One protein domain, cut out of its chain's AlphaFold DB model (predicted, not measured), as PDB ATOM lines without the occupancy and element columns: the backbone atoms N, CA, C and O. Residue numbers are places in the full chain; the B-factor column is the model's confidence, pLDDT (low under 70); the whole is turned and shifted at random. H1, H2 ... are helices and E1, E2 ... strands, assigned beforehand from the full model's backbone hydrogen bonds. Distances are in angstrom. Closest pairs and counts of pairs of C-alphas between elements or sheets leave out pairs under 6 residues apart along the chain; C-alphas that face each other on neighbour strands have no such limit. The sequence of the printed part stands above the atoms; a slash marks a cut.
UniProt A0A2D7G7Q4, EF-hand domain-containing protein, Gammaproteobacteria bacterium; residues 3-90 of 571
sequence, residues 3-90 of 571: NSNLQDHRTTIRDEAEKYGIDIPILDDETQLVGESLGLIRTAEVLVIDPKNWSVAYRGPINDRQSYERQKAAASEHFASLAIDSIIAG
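What this domain is: This is residues 3 to 90 of the 571 residues of the protein "EF-hand domain-containing protein" of Gammaproteobacteria bacterium (UniProt A0A2D7G7Q4). A hairpin of two antiparallel strands, E1 and E2, has H3 packed on it, while H1 and H2 lie away from H3 among loops. The 88 printed residues, under half of them in named elements, run H1, H2, E1, E2, H3, a mixed class. The whole is only just loose, close to compact, with a radius of gyration of the C-alphas of 15.0 A and spans of 40 by 36 by 24 A.

How they stand to each other: In the hairpin of E1, residues 46 to 50, and E2, residues 55 to 60, N 48 and O 58 are 2.9 A apart, within hydrogen-bond range. H3, residues 79 to 89, comes closest to E2 at the C-alphas of Tyr 58 and Ala 83, 6.3 A. H1, residues 10 to 20, and H2, residues 33 to 37, are apart. Every O i to N i+4 pair is within hydrogen-bond range in H1, H2 and H3.

Where its parts are: E1 spans 13.1 A from C-alpha 46 at (28.225, 15.788, 109.801), E2 14.6 A. H1 spans 15.4 A, H2 5.9 A, and H3 15.3 A to C-alpha 89 at (15.689, 14.796, 94.702).

The domain as a whole: The farthest C-alphas, Thr 11 and Gly 90, are 40.8 A apart. The printed part has no cut; links H1 to H2 and E2 to H3 are long. No printed residue is under 70 in pLDDT.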
ATOM      1  N   ASN A   3      36.358   9.117 114.590       95.44
ATOM      2  CA  ASN A   3      36.994   9.772 115.720       95.44
ATOM      3  C   ASN A   3      38.473  10.025 115.400       95.44
ATOM      4  O   ASN A   3      39.246   9.081 115.325       95.44
ATOM      5  N   SER A   4      38.850  11.291 115.213       95.62
ATOM      6  CA  SER A   4      40.236  11.715 114.947       95.62
ATOM      7  C   SER A   4      40.887  12.399 116.163       95.62
ATOM      8  O   SER A   4      41.839  13.167 116.005       95.62
ATOM      9  N   ASN A   5      40.347  12.215 117.372       93.12
ATOM     10  CA  ASN A   5      40.894  12.796 118.597       93.12
ATOM     11  C   ASN A   5      42.043  11.951 119.159       93.12
ATOM     12  O   ASN A   5      41.848  10.801 119.524       93.12
ATOM     13  N   LEU A   6      43.216  12.561 119.339       88.31
ATOM     14  CA  LEU A   6      44.416  11.871 119.836       88.31
ATOM     15  C   LEU A   6      44.333  11.411 121.300       88.31
ATOM     16  O   LEU A   6      45.144  10.591 121.720       88.31
ATOM     17  N   GLN A   7      43.433  11.992 122.099       89.00
ATOM     18  CA  GLN A   7      43.261  11.622 123.507       89.00
ATOM     19  C   GLN A   7      42.319  10.432 123.718       89.00
ATOM     20  O   GLN A   7      42.227   9.932 124.839       89.00
ATOM     21  N   ASP A   8      41.599  10.029 122.673       92.00
ATOM     22  CA  ASP A   8      40.683   8.902 122.722       92.00
ATOM     23  C   ASP A   8      41.429   7.654 122.230       92.00
ATOM     24  O   ASP A   8      42.282   7.727 121.349       92.00
ATOM     25  N   HIS A   9      41.119   6.502 122.816       90.25
ATOM     26  CA  HIS A   9      41.673   5.215 122.409       90.25
ATOM     27  C   HIS A   9      40.534   4.259 122.089       90.25
ATOM     28  O   HIS A   9      39.462   4.347 122.690       90.25
ATOM     29  N   ARG A  10      40.766   3.277 121.218       90.56
ATOM     30  CA  ARG A  10      39.774   2.255 120.857       90.56
ATOM     31  C   ARG A  10      38.962   1.697 122.033       90.56
ATOM     32  O   ARG A  10      37.754   1.514 121.906       90.56
ATOM     33  N   THR A  11      39.599   1.432 123.176       91.38
ATOM     34  CA  THR A  11      38.917   0.950 124.389       91.38
ATOM     35  C   THR A  11      37.979   1.999 124.979       91.38
ATOM     36  O   THR A  11      36.811   1.696 125.197       91.38
ATOM     37  N   THR A  12      38.435   3.240 125.168       94.56
ATOM     38  CA  THR A  12      37.597   4.321 125.712       94.56
ATOM     39  C   THR A  12      36.466   4.694 124.758       94.56
ATOM     40  O   THR A  12      35.355   4.949 125.210       94.56
ATOM     41  N   ILE A  13      36.723   4.663 123.446       95.06
ATOM     42  CA  ILE A  13      35.718   4.881 122.399       95.06
ATOM     43  C   ILE A  13      34.627   3.810 122.476       95.06
ATOM     44  O   ILE A  13      33.443   4.138 122.442       95.06
ATOM     45  N   ARG A  14      35.010   2.531 122.588       93.69
ATOM     46  CA  ARG A  14      34.057   1.421 122.722       93.69
ATOM     47  C   ARG A  14      33.234   1.546 124.002       93.69
ATOM     48  O   ARG A  14      32.013   1.464 123.937       93.69
ATOM     49  N   ASP A  15      33.885   1.771 125.140       95.00
ATOM     50  CA  ASP A  15      33.208   1.862 126.436       95.00
ATOM     51  C   ASP A  15      32.223   3.055 126.465       95.00
ATOM     52  O   ASP A  15      31.124   2.965 127.018       95.00
ATOM     53  N   GLU A  16      32.577   4.172 125.820       95.19
ATOM     54  CA  GLU A  16      31.677   5.312 125.638       95.19
ATOM     55  C   GLU A  16      30.508   4.984 124.697       95.19
ATOM     56  O   GLU A  16      29.357   5.300 125.011       95.19
ATOM     57  N   ALA A  17      30.775   4.312 123.574       95.94
ATOM     58  CA  ALA A  17      29.741   3.880 122.641       95.94
ATOM     59  C   ALA A  17      28.707   2.972 123.322       95.94
ATOM     60  O   ALA A  17      27.508   3.215 123.196       95.94
ATOM     61  N   GLU A  18      29.151   2.000 124.120       95.50
ATOM     62  CA  GLU A  18      28.272   1.131 124.910       95.50
ATOM     63  C   GLU A  18      27.456   1.929 125.934       95.50
ATOM     64  O   GLU A  18      26.231   1.799 125.998       95.50
ATOM     65  N   LYS A  19      28.112   2.814 126.696       96.69
ATOM     66  CA  LYS A  19      27.464   3.654 127.714       96.69
ATOM     67  C   LYS A  19      26.337   4.516 127.141       96.69
ATOM     68  O   LYS A  19      25.332   4.731 127.822       96.69
ATOM     69  N   TYR A  20      26.513   5.039 125.931       94.81
ATOM     70  CA  TYR A  20      25.537   5.915 125.279       94.81
ATOM     71  C   TYR A  20      24.641   5.197 124.261       94.81
ATOM     72  O   TYR A  20      23.798   5.851 123.647       94.81
ATOM     73  N   GLY A  21      24.777   3.876 124.104       95.81
ATOM     74  CA  GLY A  21      23.988   3.091 123.152       95.81
ATOM     75  C   GLY A  21      24.237   3.482 121.693       95.81
ATOM     76  O   GLY A  21      23.302   3.495 120.897       95.81
ATOM     77  N   ILE A  22      25.474   3.853 121.351       94.19
ATOM     78  CA  ILE A  22      25.893   4.154 119.980       94.19
ATOM     79  C   ILE A  22      26.112   2.824 119.254       94.19
ATOM     80  O   ILE A  22      27.069   2.106 119.527       94.19
ATOM     81  N   ASP A  23      25.225   2.514 118.314       92.00
ATOM     82  CA  ASP A  23      25.204   1.268 117.537       92.00
ATOM     83  C   ASP A  23      25.761   1.420 116.109       92.00
ATOM     84  O   ASP A  23      25.844   0.452 115.352       92.00
ATOM     85  N   ILE A  24      26.187   2.629 115.733       92.00
ATOM     86  CA  ILE A  24      26.837   2.895 114.447       92.00
ATOM     87  C   ILE A  24      28.340   2.569 114.502       92.00
ATOM     88  O   ILE A  24      28.997   2.894 115.492       92.00
ATOM     89  N   PRO A  25      28.940   2.023 113.423       92.12
ATOM     90  CA  PRO A  25      30.380   1.782 113.373       92.12
ATOM     91  C   PRO A  25      31.195   3.055 113.616       92.12
ATOM     92  O   PRO A  25      30.890   4.116 113.052       92.12
ATOM     93  N   ILE A  26      32.254   2.946 114.417       95.06
ATOM     94  CA  ILE A  26      33.173   4.043 114.740       95.06
ATOM     95  C   ILE A  26      34.558   3.686 114.205       95.06
ATOM     96  O   ILE A  26      35.137   2.680 114.604       95.06
ATOM     97  N   LEU A  27      35.073   4.507 113.295       93.44
ATOM     98  CA  LEU A  27      36.465   4.455 112.870       93.44
ATOM     99  C   LEU A  27      37.307   5.245 113.872       93.44
ATOM    100  O   LEU A  27      37.116   6.455 113.996       93.44
ATOM    101  N   ASP A  28      38.223   4.557 114.544       94.06
ATOM    102  CA  ASP A  28      39.324   5.178 115.277       94.06
ATOM    103  C   ASP A  28      40.408   5.601 114.270       94.06
ATOM    104  O   ASP A  28      41.046   4.763 113.627       94.06
ATOM    105  N   ASP A  29      40.536   6.907 114.037       94.81
ATOM    106  CA  ASP A  29      41.472   7.510 113.087       94.81
ATOM    107  C   ASP A  29      42.747   7.962 113.812       94.81
ATOM    108  O   ASP A  29      43.068   9.149 113.881       94.81
ATOM    109  N   GLU A  30      43.496   6.990 114.332       92.38
ATOM    110  CA  GLU A  30      44.746   7.208 115.079       92.38
ATOM    111  C   GLU A  30      45.819   7.933 114.250       92.38
ATOM    112  O   GLU A  30      46.666   8.653 114.779       92.38
ATOM    113  N   THR A  31      45.781   7.764 112.923       94.00
ATOM    114  CA  THR A  31      46.685   8.473 112.004       94.00
ATOM    115  C   THR A  31      46.313   9.941 111.825       94.00
ATOM    116  O   THR A  31      47.142  10.726 111.375       94.00
ATOM    117  N   GLN A  32      45.060  10.297 112.123       95.69
ATOM    118  CA  GLN A  32      44.385  11.545 111.772       95.69
ATOM    119  C   GLN A  32      44.292  11.857 110.266       95.69
ATOM    120  O   GLN A  32      43.680  12.858 109.887       95.69
ATOM    121  N   LEU A  33      44.851  11.016 109.388       95.81
ATOM    122  CA  LEU A  33      44.907  11.265 107.947       95.81
ATOM    123  C   LEU A  33      43.512  11.303 107.316       95.81
ATOM    124  O   LEU A  33      43.303  12.019 106.331       95.81
ATOM    125  N   VAL A  34      42.544  10.557 107.865       94.69
ATOM    126  CA  VAL A  34      41.152  10.597 107.393       94.69
ATOM    127  C   VAL A  34      40.532  11.945 107.745       94.69
ATOM    128  O   VAL A  34      40.014  12.630 106.858       94.69
ATOM    129  N   GLY A  35      40.641  12.368 109.005       94.75
ATOM    130  CA  GLY A  35      40.141  13.658 109.468       94.75
ATOM    131  C   GLY A  35      40.795  14.846 108.758       94.75
ATOM    132  O   GLY A  35      40.104  15.795 108.381       94.75
ATOM    133  N   GLU A  36      42.100  14.785 108.497       94.75
ATOM    134  CA  GLU A  36      42.818  15.813 107.740       94.75
ATOM    135  C   GLU A  36      42.354  15.906 106.295       94.75
ATOM    136  O   GLU A  36      42.095  17.003 105.804       94.75
ATOM    137  N   SER A  37      42.184  14.762 105.640       91.50
ATOM    138  CA  SER A  37      41.770  14.695 104.238       91.50
ATOM    139  C   SER A  37      40.328  15.113 104.020       91.50
ATOM    140  O   SER A  37      39.988  15.678 102.984       91.50
ATOM    141  N   LEU A  38      39.482  14.856 105.014       92.38
ATOM    142  CA  LEU A  38      38.140  15.400 105.063       92.38
ATOM    143  C   LEU A  38      38.147  16.871 105.483       92.38
ATOM    144  O   LEU A  38      37.089  17.473 105.478       92.38
ATOM    145  N   GLY A  39      39.272  17.486 105.857       91.62
ATOM    146  CA  GLY A  39      39.312  18.884 106.287       91.62
ATOM    147  C   GLY A  39      38.509  19.147 107.563       91.62
ATOM    148  O   GLY A  39      37.946  20.228 107.721       91.62
ATOM    149  N   LEU A  40      38.414  18.162 108.462       92.50
ATOM    150  CA  LEU A  40      37.745  18.332 109.751       92.50
ATOM    151  C   LEU A  40      38.473  19.391 110.595       92.50
ATOM    152  O   LEU A  40      39.694  19.572 110.505       92.50
ATOM    153  N   ILE A  41      37.705  20.107 111.415       89.94
ATOM    154  CA  ILE A  41      38.218  21.145 112.329       89.94
ATOM    155  C   ILE A  41      37.643  20.960 113.735       89.94
ATOM    156  O   ILE A  41      38.339  21.197 114.725       89.94
ATOM    157  N   ARG A  42      36.378  20.539 113.837       90.94
ATOM    158  CA  ARG A  42      35.659  20.367 115.100       90.94
ATOM    159  C   ARG A  42      34.950  19.020 115.167       90.94
ATOM    160  O   ARG A  42      34.609  18.442 114.141       90.94
ATOM    161  N   THR A  43      34.694  18.555 116.385       91.44
ATOM    162  CA  THR A  43      33.792  17.426 116.634       91.44
ATOM    163  C   THR A  43      32.332  17.807 116.350       91.44
ATOM    164  O   THR A  43      32.020  18.972 116.096       91.44
ATOM    165  N   ALA A  44      31.428  16.821 116.397       90.06
ATOM    166  CA  ALA A  44      29.982  16.980 116.171       90.06
ATOM    167  C   ALA A  44      29.583  17.484 114.768       90.06
ATOM    168  O   ALA A  44      28.468  17.968 114.563       90.06
ATOM    169  N   GLU A  45      30.486  17.365 113.795       91.88
ATOM    170  CA  GLU A  45      30.255  17.738 112.404       91.88
ATOM    171  C   GLU A  45      29.747  16.535 111.601       91.88
ATOM    172  O   GLU A  45      30.252  15.420 111.733       91.88
ATOM    173  N   VAL A  46      28.748  16.765 110.753       94.25
ATOM    174  CA  VAL A  46      28.225  15.788 109.801       94.25
ATOM    175  C   VAL A  46      28.620  16.195 108.400       94.25
ATOM    176  O   VAL A  46      28.399  17.335 107.986       94.25
ATOM    177  N   LEU A  47      29.169  15.228 107.669       95.31
ATOM    178  CA  LEU A  47      29.449  15.335 106.247       95.31
ATOM    179  C   LEU A  47      28.445  14.479 105.483       95.31
ATOM    180  O   LEU A  47      28.306  13.290 105.767       95.31
ATOM    181  N   VAL A  48      27.770  15.072 104.503       95.25
ATOM    182  CA  VAL A  48      26.972  14.330 103.521       95.25
ATOM    183  C   VAL A  48      27.783  14.268 102.237       95.25
ATOM    184  O   VAL A  48      28.133  15.309 101.678       95.25
ATOM    185  N   ILE A  49      28.108  13.055 101.800       92.69
ATOM    186  CA  ILE A  49      28.913  12.795 100.605       92.69
ATOM    187  C   ILE A  49      27.971  12.394  99.471       92.69
ATOM    188  O   ILE A  49      27.145  11.502  99.652       92.69
ATOM    189  N   ASP A  50      28.097  13.037  98.310       91.25
ATOM    190  CA  ASP A  50      27.406  12.608  97.092       91.25
ATOM    191  C   ASP A  50      28.176  11.428  96.471       91.25
ATOM    192  O   ASP A  50      29.284  11.622  95.965       91.25
ATOM    193  N   PRO A  51      27.629  10.199  96.471       89.38
ATOM    194  CA  PRO A  51      28.350   9.022  95.993       89.38
ATOM    195  C   PRO A  51      28.605   9.035  94.478       89.38
ATOM    196  O   PRO A  51      29.408   8.244  93.993       89.38
ATOM    197  N   LYS A  52      27.952   9.918  93.706       88.44
ATOM    198  CA  LYS A  52      28.151  10.003  92.247       88.44
ATOM    199  C   LYS A  52      29.492  10.631  91.875       88.44
ATOM    200  O   LYS A  52      30.038  10.331  90.818       88.44
ATOM    201  N   ASN A  53      29.989  11.540  92.708       90.06
ATOM    202  CA  ASN A  53      31.201  12.321  92.448       90.06
ATOM    203  C   ASN A  53      32.142  12.404  93.661       90.06
ATOM    204  O   ASN A  53      33.192  13.034  93.561       90.06
ATOM    205  N   TRP A  54      31.771  11.782  94.783       89.69
ATOM    206  CA  TRP A  54      32.503  11.768  96.050       89.69
ATOM    207  C   TRP A  54      32.761  13.154  96.661       89.69
ATOM    208  O   TRP A  54      33.651  13.317  97.497       89.69
ATOM    209  N   SER A  55      31.975  14.165  96.279       92.00
ATOM    210  CA  SER A  55      32.071  15.508  96.850       92.00
ATOM    211  C   SER A  55      31.311  15.624  98.173       92.00
ATOM    212  O   SER A  55      30.307  14.948  98.404       92.00
ATOM    213  N   VAL A  56      31.782  16.510  99.054       94.19
ATOM    214  CA  VAL A  56      31.061  16.874 100.280       94.19
ATOM    215  C   VAL A  56      29.949  17.853  99.908       94.19
ATOM    216  O   VAL A  56      30.202  19.031  99.665       94.19
ATOM    217  N   ALA A  57      28.718  17.354  99.859       94.75
ATOM    218  CA  ALA A  57      27.530  18.117  99.499       94.75
ATOM    219  C   ALA A  57      26.998  18.959 100.671       94.75
ATOM    220  O   ALA A  57      26.479  20.058 100.468       94.75
ATOM    221  N   TYR A  58      27.161  18.471 101.904       96.44
ATOM    222  CA  TYR A  58      26.855  19.222 103.121       96.44
ATOM    223  C   TYR A  58      27.904  18.996 104.204       96.44
ATOM    224  O   TYR A  58      28.417  17.888 104.363       96.44
ATOM    225  N   ARG A  59      28.177  20.052 104.968       95.88
ATOM    226  CA  ARG A  59      29.047  20.077 106.136       95.88
ATOM    227  C   ARG A  59      28.428  20.952 107.224       95.88
ATOM    228  O   ARG A  59      28.226  22.147 107.011       95.88
ATOM    229  N   GLY A  60      28.167  20.384 108.395       94.44
ATOM    230  CA  GLY A  60      27.635  21.142 109.528       94.44
ATOM    231  C   GLY A  60      26.985  20.265 110.599       94.44
ATOM    232  O   GLY A  60      27.162  19.048 110.581       94.44
ATOM    233  N   PRO A  61      26.203  20.838 111.529       93.88
ATOM    234  CA  PRO A  61      25.507  20.071 112.557       93.88
ATOM    235  C   PRO A  61      24.344  19.252 111.971       93.88
ATOM    236  O   PRO A  61      23.841  19.540 110.884       93.88
ATOM    237  N   ILE A  62      23.858  18.254 112.716       93.50
ATOM    238  CA  ILE A  62      22.670  17.465 112.326       93.50
ATOM    239  C   ILE A  62      21.421  18.358 112.236       93.50
ATOM    240  O   ILE A  62      20.621  18.230 111.308       93.50
ATOM    241  N   ASN A  63      21.240  19.229 113.230       94.12
ATOM    242  CA  ASN A  63      20.056  20.054 113.447       94.12
ATOM    243  C   ASN A  63      20.384  21.260 114.347       94.12
ATOM    244  O   ASN A  63      21.522  21.435 114.781       94.12
ATOM    245  N   ASP A  64      19.378  22.075 114.652       92.94
ATOM    246  CA  ASP A  64      19.474  23.272 115.498       92.94
ATOM    247  C   ASP A  64      19.180  23.018 116.994       92.94
ATOM    248  O   ASP A  64      18.927  23.958 117.757       92.94
ATOM    249  N   ARG A  65      19.161  21.753 117.438       91.50
ATOM    250  CA  ARG A  65      18.806  21.409 118.823       91.50
ATOM    251  C   ARG A  65      19.873  21.858 119.814       91.50
ATOM    252  O   ARG A  65      19.524  22.265 120.923       91.50
ATOM    253  N   GLN A  66      21.150  21.742 119.455       85.12
ATOM    254  CA  GLN A  66      22.251  22.214 120.291       85.12
ATOM    255  C   GLN A  66      22.694  23.613 119.866       85.12
ATOM    256  O   GLN A  66      22.930  23.882 118.692       85.12
ATOM    257  N   SER A  67      22.811  24.495 120.855       78.88
ATOM    258  CA  SER A  67      23.347  25.849 120.748       78.88
ATOM    259  C   SER A  67      24.467  26.063 121.787       78.88
ATOM    260  O   SER A  67      24.602  25.251 122.703       78.88
ATOM    261  N   TYR A  68      25.278  27.125 121.685       76.38
ATOM    262  CA  TYR A  68      26.352  27.373 122.660       76.38
ATOM    263  C   TYR A  68      25.755  27.476 124.073       76.38
ATOM    264  O   TYR A  68      24.876  28.308 124.310       76.38
ATOM    265  N   GLU A  69      26.185  26.588 124.975       80.44
ATOM    266  CA  GLU A  69      25.704  26.470 126.365       80.44
ATOM    267  C   GLU A  69      24.184  26.244 126.527       80.44
ATOM    268  O   GLU A  69      23.638  26.399 127.620       80.44
ATOM    269  N   ARG A  70      23.455  25.891 125.458       84.06
ATOM    270  CA  ARG A  70      21.986  25.805 125.476       84.06
ATOM    271  C   ARG A  70      21.481  24.675 124.590       84.06
ATOM    272  O   ARG A  70      21.957  24.490 123.479       84.06
ATOM    273  N   GLN A  71      20.438  23.975 125.024       86.75
ATOM    274  CA  GLN A  71      19.826  22.892 124.255       86.75
ATOM    275  C   GLN A  71      18.306  23.062 124.187       86.75
ATOM    276  O   GLN A  71      17.650  23.275 125.206       86.75
ATOM    277  N   LYS A  72      17.734  22.935 122.988       90.06
ATOM    278  CA  LYS A  72      16.284  22.861 122.784       90.06
ATOM    279  C   LYS A  72      15.758  21.471 123.160       90.06
ATOM    280  O   LYS A  72      16.431  20.454 122.964       90.06
ATOM    281  N   ALA A  73      14.514  21.410 123.634       91.12
ATOM    282  CA  ALA A  73      13.838  20.136 123.890       91.12
ATOM    283  C   ALA A  73      13.718  19.294 122.604       91.12
ATOM    284  O   ALA A  73      14.021  18.101 122.620       91.12
ATOM    285  N   ALA A  74      13.377  19.943 121.488       93.31
ATOM    286  CA  ALA A  74      13.304  19.362 120.151       93.31
ATOM    287  C   ALA A  74      13.998  20.272 119.125       93.31
ATOM    288  O   ALA A  74      14.079  21.487 119.327       93.31
ATOM    289  N   ALA A  75      14.496  19.677 118.041       93.94
ATOM    290  CA  ALA A  75      14.965  20.425 116.878       93.94
ATOM    291  C   ALA A  75      13.782  21.116 116.180       93.94
ATOM    292  O   ALA A  75      12.677  20.577 116.152       93.94
ATOM    293  N   SER A  76      14.010  22.312 115.643       94.31
ATOM    294  CA  SER A  76      13.086  23.009 114.741       94.31
ATOM    295  C   SER A  76      13.545  22.919 113.282       94.31
ATOM    296  O   SER A  76      12.713  23.008 112.385       94.31
ATOM    297  N   GLU A  77      14.841  22.701 113.039       93.88
ATOM    298  CA  GLU A  77      15.435  22.551 111.707       93.88
ATOM    299  C   GLU A  77      16.329  21.307 111.646       93.88
ATOM    300  O   GLU A  77      17.101  21.048 112.565       93.88
ATOM    301  N   HIS A  78      16.267  20.546 110.550       95.56
ATOM    302  CA  HIS A  78      16.967  19.263 110.384       95.56
ATOM    303  C   HIS A  78      17.945  19.300 109.201       95.56
ATOM    304  O   HIS A  78      17.729  18.662 108.174       95.56
ATOM    305  N   PHE A  79      19.021  20.073 109.339       95.38
ATOM    306  CA  PHE A  79      19.932  20.429 108.245       95.38
ATOM    307  C   PHE A  79      20.496  19.245 107.455       95.38
ATOM    308  O   PHE A  79      20.430  19.252 106.229       95.38
ATOM    309  N   ALA A  80      21.030  18.228 108.140       94.88
ATOM    310  CA  ALA A  80      21.639  17.083 107.465       94.88
ATOM    311  C   ALA A  80      20.596  16.235 106.717       94.88
ATOM    312  O   ALA A  80      20.862  15.787 105.606       94.88
ATOM    313  N   SER A  81      19.399  16.067 107.294       95.56
ATOM    314  CA  SER A  81      18.284  15.368 106.635       95.56
ATOM    315  C   SER A  81      17.855  16.104 105.372       95.56
ATOM    316  O   SER A  81      17.785  15.497 104.315       95.56
ATOM    317  N   LEU A  82      17.661  17.424 105.465       95.56
ATOM    318  CA  LEU A  82      17.289  18.252 104.317       95.56
ATOM    319  C   LEU A  82      18.337  18.179 103.201       95.56
ATOM    320  O   LEU A  82      17.981  18.091 102.033       95.56
ATOM    321  N   ALA A  83      19.628  18.173 103.548       95.81
ATOM    322  CA  ALA A  83      20.692  18.008 102.564       95.81
ATOM    323  C   ALA A  83      20.629  16.643 101.855       95.81
ATOM    324  O   ALA A  83      20.798  16.585 100.639       95.81
ATOM    325  N   ILE A  84      20.366  15.561 102.594       95.69
ATOM    326  CA  ILE A  84      20.179  14.218 102.025       95.69
ATOM    327  C   ILE A  84      18.959  14.197 101.094       95.69
ATOM    328  O   ILE A  84      19.078  13.745  99.955       95.69
ATOM    329  N   ASP A  85      17.824  14.739 101.541       95.69
ATOM    330  CA  ASP A  85      16.585  14.801 100.759       95.69
ATOM    331  C   ASP A  85      16.794  15.578  99.448       95.69
ATOM    332  O   ASP A  85      16.403  15.103  98.380       95.69
ATOM    333  N   SER A  86      17.497  16.718  99.495       94.38
ATOM    334  CA  SER A  86      17.846  17.490  98.296       94.38
ATOM    335  C   SER A  86      18.730  16.699  97.327       94.38
ATOM    336  O   SER A  86      18.472  16.715  96.127       94.38
ATOM    337  N   ILE A  87      19.745  15.969  97.808       93.75
ATOM    338  CA  ILE A  87      20.610  15.148  96.936       93.75
ATOM    339  C   ILE A  87      19.804  14.038  96.256       93.75
ATOM    340  O   ILE A  87      19.966  13.810  95.054       93.75
ATOM    341  N   ILE A  88      18.922  13.368  97.003       94.69
ATOM    342  CA  ILE A  88      18.043  12.318  96.472       94.69
ATOM    343  C   ILE A  88      17.105  12.897  95.405       94.69
ATOM    344  O   ILE A  88      16.924  12.283  94.352       94.69
ATOM    345  N   ALA A  89      16.558  14.091  95.641       95.19
ATOM    346  CA  ALA A  89      15.689  14.796  94.702       95.19
ATOM    347  C   ALA A  89      16.433  15.409  93.494       95.19
ATOM    348  O   ALA A  89      15.795  15.827  92.529       95.19
ATOM    349  N   GLY A  90      17.771  15.455  93.511       92.88
ATOM    350  CA  GLY A  90      18.569  16.147  92.492       92.88
ATOM    351  C   GLY A  90      18.490  17.676  92.589       92.88
ATOM    352  O   GLY A  90      18.720  18.377  91.603       92.88
TER     353      GLY A  90